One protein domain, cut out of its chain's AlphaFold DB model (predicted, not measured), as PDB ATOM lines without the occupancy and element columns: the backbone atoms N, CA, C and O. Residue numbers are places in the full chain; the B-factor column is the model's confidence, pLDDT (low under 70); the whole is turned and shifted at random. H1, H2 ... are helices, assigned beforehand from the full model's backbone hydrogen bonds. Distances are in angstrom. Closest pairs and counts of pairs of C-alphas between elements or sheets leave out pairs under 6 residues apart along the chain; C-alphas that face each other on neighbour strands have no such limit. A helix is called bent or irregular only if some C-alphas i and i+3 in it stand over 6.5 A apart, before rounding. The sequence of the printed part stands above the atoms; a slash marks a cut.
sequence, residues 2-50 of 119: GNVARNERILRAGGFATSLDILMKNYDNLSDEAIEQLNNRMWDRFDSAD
ATOM      1  N   GLY A   2      44.825   1.044 -48.681       92.94
ATOM      2  CA  GLY A   2      43.565   0.733 -47.999       92.94
ATOM      3  C   GLY A   2      42.384   0.711 -48.974       92.94
ATOM      4  O   GLY A   2      41.638  -0.261 -48.997       92.94
ATOM      5  N   ASN A   3      42.288   1.706 -49.869       92.62
ATOM      6  CA  ASN A   3      41.256   1.731 -50.921       92.62
ATOM      7  C   ASN A   3      41.330   0.516 -51.855       92.62
ATOM      8  O   ASN A   3      40.308  -0.096 -52.136       92.62
ATOM      9  N   VAL A   4      42.536   0.099 -52.250       91.56
ATOM     10  CA  VAL A   4      42.749  -1.119 -53.053       91.56
ATOM     11  C   VAL A   4      42.213  -2.362 -52.325       91.56
ATOM     12  O   VAL A   4      41.497  -3.161 -52.921       91.56
ATOM     13  N   ALA A   5      42.490  -2.496 -51.021       91.69
ATOM     14  CA  ALA A   5      41.971  -3.588 -50.192       91.69
ATOM     15  C   ALA A   5      40.441  -3.544 -50.039       91.69
ATOM     16  O   ALA A   5      39.773  -4.579 -50.068       91.69
ATOM     17  N   ARG A   6      39.862  -2.346 -49.915       90.81
ATOM     18  CA  ARG A   6      38.408  -2.148 -49.899       90.81
ATOM     19  C   ARG A   6      37.772  -2.563 -51.226       90.81
ATOM     20  O   ARG A   6      36.777  -3.287 -51.231       90.81
ATOM     21  N   ASN A   7      38.374  -2.142 -52.335       87.50
ATOM     22  CA  ASN A   7      37.896  -2.390 -53.691       87.50
ATOM     23  C   ASN A   7      37.963  -3.877 -54.058       87.50
ATOM     24  O   ASN A   7      37.048  -4.368 -54.717       87.50
ATOM     25  N   GLU A   8      38.941  -4.626 -53.541       84.88
ATOM     26  CA  GLU A   8      38.994  -6.086 -53.694       84.88
ATOM     27  C   GLU A   8      37.733  -6.782 -53.161       84.88
ATOM     28  O   GLU A   8      37.229  -7.723 -53.768       84.88
ATOM     29  N   ARG A   9      37.177  -6.307 -52.037       72.31
ATOM     30  CA  ARG A   9      35.976  -6.911 -51.435       72.31
ATOM     31  C   ARG A   9      34.692  -6.605 -52.203       72.31
ATOM     32  O   ARG A   9      33.731  -7.358 -52.070       72.31
ATOM     33  N   ILE A  10      34.642  -5.481 -52.920       67.94
ATOM     34  CA  ILE A  10      33.387  -4.877 -53.402       67.94
ATOM     35  C   ILE A  10      33.276  -4.913 -54.931       67.94
ATOM     36  O   ILE A  10      32.182  -5.115 -55.453       67.94
ATOM     37  N   LEU A  11      34.378  -4.706 -55.655       62.28
ATOM     38  CA  LEU A  11      34.339  -4.326 -57.069       62.28
ATOM     39  C   LEU A  11      34.789  -5.423 -58.044       62.28
ATOM     40  O   LEU A  11      34.481  -5.302 -59.233       62.28
ATOM     41  N   ARG A  12      35.485  -6.493 -57.613       61.56
ATOM     42  CA  ARG A  12      36.106  -7.419 -58.582       61.56
ATOM     43  C   ARG A  12      36.243  -8.883 -58.139       61.56
ATOM     44  O   ARG A  12      36.724  -9.184 -57.058       61.56
ATOM     45  N   ALA A  13      35.940  -9.803 -59.063       50.91
ATOM     46  CA  ALA A  13      36.504 -11.156 -59.078       50.91
ATOM     47  C   ALA A  13      37.797 -11.147 -59.921       50.91
ATOM     48  O   ALA A  13      37.770 -10.754 -61.088       50.91
ATOM     49  N   GLY A  14      38.933 -11.540 -59.331       61.56
ATOM     50  CA  GLY A  14      40.252 -11.534 -59.985       61.56
ATOM     51  C   GLY A  14      41.007 -10.200 -59.907       61.56
ATOM     52  O   GLY A  14      41.616  -9.810 -60.905       61.56
ATOM     53  N   GLY A  15      40.897  -9.480 -58.783       75.94
ATOM     54  CA  GLY A  15      41.650  -8.255 -58.495       75.94
ATOM     55  C   GLY A  15      43.024  -8.539 -57.874       75.94
ATOM     56  O   GLY A  15      43.785  -9.362 -58.381       75.94
ATOM     57  N   PHE A  16      43.353  -7.857 -56.779       87.12
ATOM     58  CA  PHE A  16      44.628  -7.930 -56.066       87.12
ATOM     59  C   PHE A  16      44.385  -8.345 -54.614       87.12
ATOM     60  O   PHE A  16      44.602  -7.569 -53.682       87.12
ATOM     61  N   ALA A  17      43.959  -9.597 -54.418       89.50
ATOM     62  CA  ALA A  17      43.648 -10.194 -53.112       89.50
ATOM     63  C   ALA A  17      44.754 -10.023 -52.058       89.50
ATOM     64  O   ALA A  17      44.461  -9.823 -50.881       89.50
ATOM     65  N   THR A  18      46.021  -9.990 -52.481       91.88
ATOM     66  CA  THR A  18      47.175  -9.718 -51.608       91.88
ATOM     67  C   THR A  18      47.091  -8.363 -50.890       91.88
ATOM     68  O   THR A  18      47.727  -8.172 -49.857       91.88
ATOM     69  N   SER A  19      46.278  -7.415 -51.369       93.44
ATOM     70  CA  SER A  19      45.977  -6.175 -50.639       93.44
ATOM     71  C   SER A  19      45.314  -6.420 -49.276       93.44
ATOM     72  O   SER A  19      45.611  -5.692 -48.328       93.44
ATOM     73  N   LEU A  20      44.491  -7.467 -49.144       93.75
ATOM     74  CA  LEU A  20      43.872  -7.867 -47.876       93.75
ATOM     75  C   LEU A  20      44.913  -8.433 -46.908       93.75
ATOM     76  O   LEU A  20      44.903  -8.080 -45.732       93.75
ATOM     77  N   ASP A  21      45.855  -9.237 -47.405       94.81
ATOM     78  CA  ASP A  21      46.967  -9.755 -46.599       94.81
ATOM     79  C   ASP A  21      47.884  -8.625 -46.121       94.81
ATOM     80  O   ASP A  21      48.349  -8.631 -44.981       94.81
ATOM     81  N   ILE A  22      48.131  -7.620 -46.971       95.62
ATOM     82  CA  ILE A  22      48.894  -6.422 -46.601       95.62
ATOM     83  C   ILE A  22      48.172  -5.660 -45.487       95.62
ATOM     84  O   ILE A  22      48.822  -5.253 -44.522       95.62
ATOM     85  N   LEU A  23      46.856  -5.470 -45.598       95.88
ATOM     86  CA  LEU A  23      46.070  -4.794 -44.569       95.88
ATOM     87  C   LEU A  23      46.109  -5.575 -43.245       95.88
ATOM     88  O   LEU A  23      46.484  -5.012 -42.216       95.88
ATOM     89  N   MET A  24      45.845  -6.885 -43.303       96.12
ATOM     90  CA  MET A  24      45.903  -7.785 -42.152       96.12
ATOM     91  C   MET A  24      47.278  -7.755 -41.481       96.12
ATOM     92  O   MET A  24      47.371  -7.576 -40.278       96.12
ATOM     93  N   LYS A  25      48.364  -7.834 -42.253       97.06
ATOM     94  CA  LYS A  25      49.734  -7.811 -41.724       97.06
ATOM     95  C   LYS A  25      50.084  -6.519 -40.974       97.06
ATOM     96  O   LYS A  25      50.974  -6.542 -40.130       97.06
ATOM     97  N   ASN A  26      49.477  -5.386 -41.331       96.94
ATOM     98  CA  ASN A  26      49.818  -4.093 -40.730       96.94
ATOM     99  C   ASN A  26      48.900  -3.700 -39.564       96.94
ATOM    100  O   ASN A  26      49.339  -2.918 -38.724       96.94
ATOM    101  N   TYR A  27      47.662  -4.204 -39.521       96.69
ATOM    102  CA  TYR A  27      46.639  -3.743 -38.572       96.69
ATOM    103  C   TYR A  27      45.868  -4.873 -37.875       96.69
ATOM    104  O   TYR A  27      44.970  -4.594 -37.082       96.69
ATOM    105  N   ASP A  28      46.183  -6.136 -38.176       96.25
ATOM    106  CA  ASP A  28      45.552  -7.346 -37.627       96.25
ATOM    107  C   ASP A  28      44.016  -7.388 -37.773       96.25
ATOM    108  O   ASP A  28      43.320  -8.103 -37.051       96.25
ATOM    109  N   ASN A  29      43.457  -6.613 -38.709       93.88
ATOM    110  CA  ASN A  29      42.034  -6.618 -39.033       93.88
ATOM    111  C   ASN A  29      41.762  -6.027 -40.433       93.88
ATOM    112  O   ASN A  29      42.654  -5.477 -41.075       93.88
ATOM    113  N   LEU A  30      40.514  -6.151 -40.905       94.19
ATOM    114  CA  LEU A  30      40.038  -5.660 -42.213       94.19
ATOM    115  C   LEU A  30      38.904  -4.627 -42.073       94.19
ATOM    116  O   LEU A  30      38.008  -4.562 -42.921       94.19
ATOM    117  N   SER A  31      38.887  -3.900 -40.955       95.69
ATOM    118  CA  SER A  31      37.889  -2.863 -40.684       95.69
ATOM    119  C   SER A  31      38.070  -1.652 -41.602       95.69
ATOM    120  O   SER A  31      39.154  -1.443 -42.160       95.69
ATOM    121  N   ASP A  32      37.020  -0.841 -41.746       95.06
ATOM    122  CA  ASP A  32      37.127   0.439 -42.453       95.06
ATOM    123  C   ASP A  32      38.128   1.364 -41.728       95.06
ATOM    124  O   ASP A  32      38.891   2.075 -42.376       95.06
ATOM    125  N   GLU A  33      38.240   1.277 -40.397       97.62
ATOM    126  CA  GLU A  33      39.253   2.003 -39.628       97.62
ATOM    127  C   GLU A  33      40.681   1.588 -40.004       97.62
ATOM    128  O   GLU A  33      41.552   2.446 -40.144       97.62
ATOM    129  N   ALA A  34      40.949   0.293 -40.195       97.44
ATOM    130  CA  ALA A  34      42.261  -0.172 -40.651       97.44
ATOM    131  C   ALA A  34      42.551   0.247 -42.098       97.44
ATOM    132  O   ALA A  34      43.691   0.594 -42.414       97.44
ATOM    133  N   ILE A  35      41.536   0.244 -42.969       95.94
ATOM    134  CA  ILE A  35      41.641   0.766 -44.340       95.94
ATOM    135  C   ILE A  35      42.101   2.229 -44.311       95.94
ATOM    136  O   ILE A  35      43.095   2.570 -44.961       95.94
ATOM    137  N   GLU A  36      41.434   3.065 -43.516       97.50
ATOM    138  CA  GLU A  36      41.783   4.480 -43.377       97.50
ATOM    139  C   GLU A  36      43.167   4.663 -42.756       97.50
ATOM    140  O   GLU A  36      43.971   5.438 -43.266       97.50
ATOM    141  N   GLN A  37      43.516   3.895 -41.719       97.88
ATOM    142  CA  GLN A  37      44.860   3.947 -41.137       97.88
ATOM    143  C   GLN A  37      45.952   3.577 -42.153       97.88
ATOM    144  O   GLN A  37      47.014   4.207 -42.161       97.88
ATOM    145  N   LEU A  38      45.712   2.588 -43.023       97.06
ATOM    146  CA  LEU A  38      46.661   2.213 -44.074       97.06
ATOM    147  C   LEU A  38      46.800   3.304 -45.142       97.06
ATOM    148  O   LEU A  38      47.905   3.528 -45.638       97.06
ATOM    149  N   ASN A  39      45.704   3.973 -45.509       97.12
ATOM    150  CA  ASN A  39      45.740   5.119 -46.420       97.12
ATOM    151  C   ASN A  39      46.500   6.298 -45.787       97.12
ATOM    152  O   ASN A  39      47.463   6.792 -46.377       97.12
ATOM    153  N   ASN A  40      46.135   6.680 -44.560       97.25
ATOM    154  CA  ASN A  40      46.738   7.795 -43.828       97.25
ATOM    155  C   ASN A  40      48.231   7.586 -43.602       97.25
ATOM    156  O   ASN A  40      49.001   8.521 -43.753       97.25
ATOM    157  N   ARG A  41      48.695   6.351 -43.384       96.38
ATOM    158  CA  ARG A  41      50.135   6.074 -43.273       96.38
ATOM    159  C   ARG A  41      50.949   6.570 -44.479       96.38
ATOM    160  O   ARG A  41      52.110   6.940 -44.305       96.38
ATOM    161  N   MET A  42      50.387   6.524 -45.689       96.12
ATOM    162  CA  MET A  42      51.032   7.067 -46.888       96.12
ATOM    163  C   MET A  42      50.875   8.587 -46.945       96.12
ATOM    164  O   MET A  42      51.877   9.288 -47.100       96.12
ATOM    165  N   TRP A  43      49.652   9.087 -46.753       96.50
ATOM    166  CA  TRP A  43      49.354  10.515 -46.847       96.50
ATOM    167  C   TRP A  43      50.045  11.352 -45.771       96.50
ATOM    168  O   TRP A  43      50.616  12.376 -46.106       96.50
ATOM    169  N   ASP A  44      50.162  10.873 -44.534       96.81
ATOM    170  CA  ASP A  44      50.918  11.534 -43.463       96.81
ATOM    171  C   ASP A  44      52.378  11.778 -43.871       96.81
ATOM    172  O   ASP A  44      52.975  12.806 -43.549       96.81
ATOM    173  N   ARG A  45      52.981  10.830 -44.604       96.50
ATOM    174  CA  ARG A  45      54.344  10.982 -45.132       96.50
ATOM    175  C   ARG A  45      54.373  11.948 -46.302       96.50
ATOM    176  O   ARG A  45      55.257  12.799 -46.333       96.50
ATOM    177  N   PHE A  46      53.423  11.815 -47.221       95.94
ATOM    178  CA  PHE A  46      53.291  12.679 -48.387       95.94
ATOM    179  C   PHE A  46      53.099  14.150 -47.990       95.94
ATOM    180  O   PHE A  46      53.799  15.013 -48.508       95.94
ATOM    181  N   ASP A  47      52.227  14.419 -47.020       94.81
ATOM    182  CA  ASP A  47      51.873  15.757 -46.540       94.81
ATOM    183  C   ASP A  47      52.994  16.400 -45.714       94.81
ATOM    184  O   ASP A  47      53.105  17.622 -45.644       94.81
ATOM    185  N   SER A  48      53.848  15.582 -45.088       94.44
ATOM    186  CA  SER A  48      55.013  16.057 -44.329       94.44
ATOM    187  C   SER A  48      56.266  16.298 -45.178       94.44
ATOM    188  O   SER A  48      57.251  16.835 -44.668       94.44
ATOM    189  N   ALA A  49      56.270  15.854 -46.437       94.44
ATOM    190  CA  ALA A  49      57.438  15.933 -47.303       94.44
ATOM    191  C   ALA A  49      57.574  17.318 -47.958       94.44
ATOM    192  O   ALA A  49      56.589  17.969 -48.301       94.44
ATOM    193  N   ASP A  50      58.819  17.755 -48.161       93.19
ATOM    194  CA  ASP A  50      59.116  18.951 -48.946       93.19
ATOM    195  C   ASP A  50      59.195  18.593 -50.433       93.19
ATOM    196  O   ASP A  50      60.134  17.938 -50.892       93.19
TER     197      ASP A  50
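This is residues 2 to 50 of the 119 residues of an uncharacterized protein of [Eubacterium] rectale (UniProt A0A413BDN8). Three helices make a small triangular body with one long arm: the first part of the long helix H3 packs on two short helices, H1 and H2, and its last residues run out into the open. H1 and the first part of H3 run opposite ways at a small angle, while H2 meets H3 near the end of H2 and the beginning of H3, nearly at a right angle, and makes a corner with it; residues 43 to 50 stick out and make much of the length. The printed part has 49 residues with three named helices, in the order H1, H2, H3, and no named strand; the class is all helix. The whole is only just compact, close to loose, with a radius of gyration of the C-alphas of 11.6 A, and its outline is elongated, 39 by 20 by 15 A.

The longest helix is H3, residues 32 to 48, with a kink of 30 degrees near residue 42. It touches H1, residues 2 to 10, with residues 32 to 39 alone; the closest C-alphas, those of Gly 2 and Ile 35, are 4.1 A apart. These two run opposite ways at a shallow tilt of 31 degrees. H3 touches H2, residues 18 to 27, with residues 34 to 38 alone; the closest C-alphas are those of Tyr 27 and Ala 34, 6.0 A apart. H2 and H3 stand about perpendicular, at 83 degrees. H1 and H2 touch as well, the closest C-alphas being those of Ala 5 and Ser 19, 4.8 A apart. They run opposite ways at a steep tilt of 53 degrees. The helix packing is mostly crossed, but only just, with 1 of the 3 touching pairs at a shallow tilt. In H2 every O i to N i+4 pair is within hydrogen-bond range; in H1 4 of 5 are, and in H3 11 of 13.

H3 measures 23.8 A from first to last C-alpha, from C-alpha 32 at (37.127, 0.439, -42.453) to C-alpha 48 at (55.013, 16.057, -44.329). H1 measures 12.8 A and begins at C-alpha 2, at (43.565, 0.733, -47.999). H2 measures 14.4 A and begins at C-alpha 18, at (47.175, -9.718, -51.608). None of the three helices is bent or irregular.

The two C-alphas farthest apart are those of Ala 13 and Asp 50, at 39.0 A. Residues 43 to 50, of which 43 to 48 belong to H3, stand free; without them the body of 41 residues spans 26 by 16 by 15 A. The link from H1 to H2 is short, with 7 residues, and the link from H2 to H3 is tight, with 4. The printed part has no cut. The mean pLDDT of the printed part is 90.2, and residues 10 to 14 are under 70.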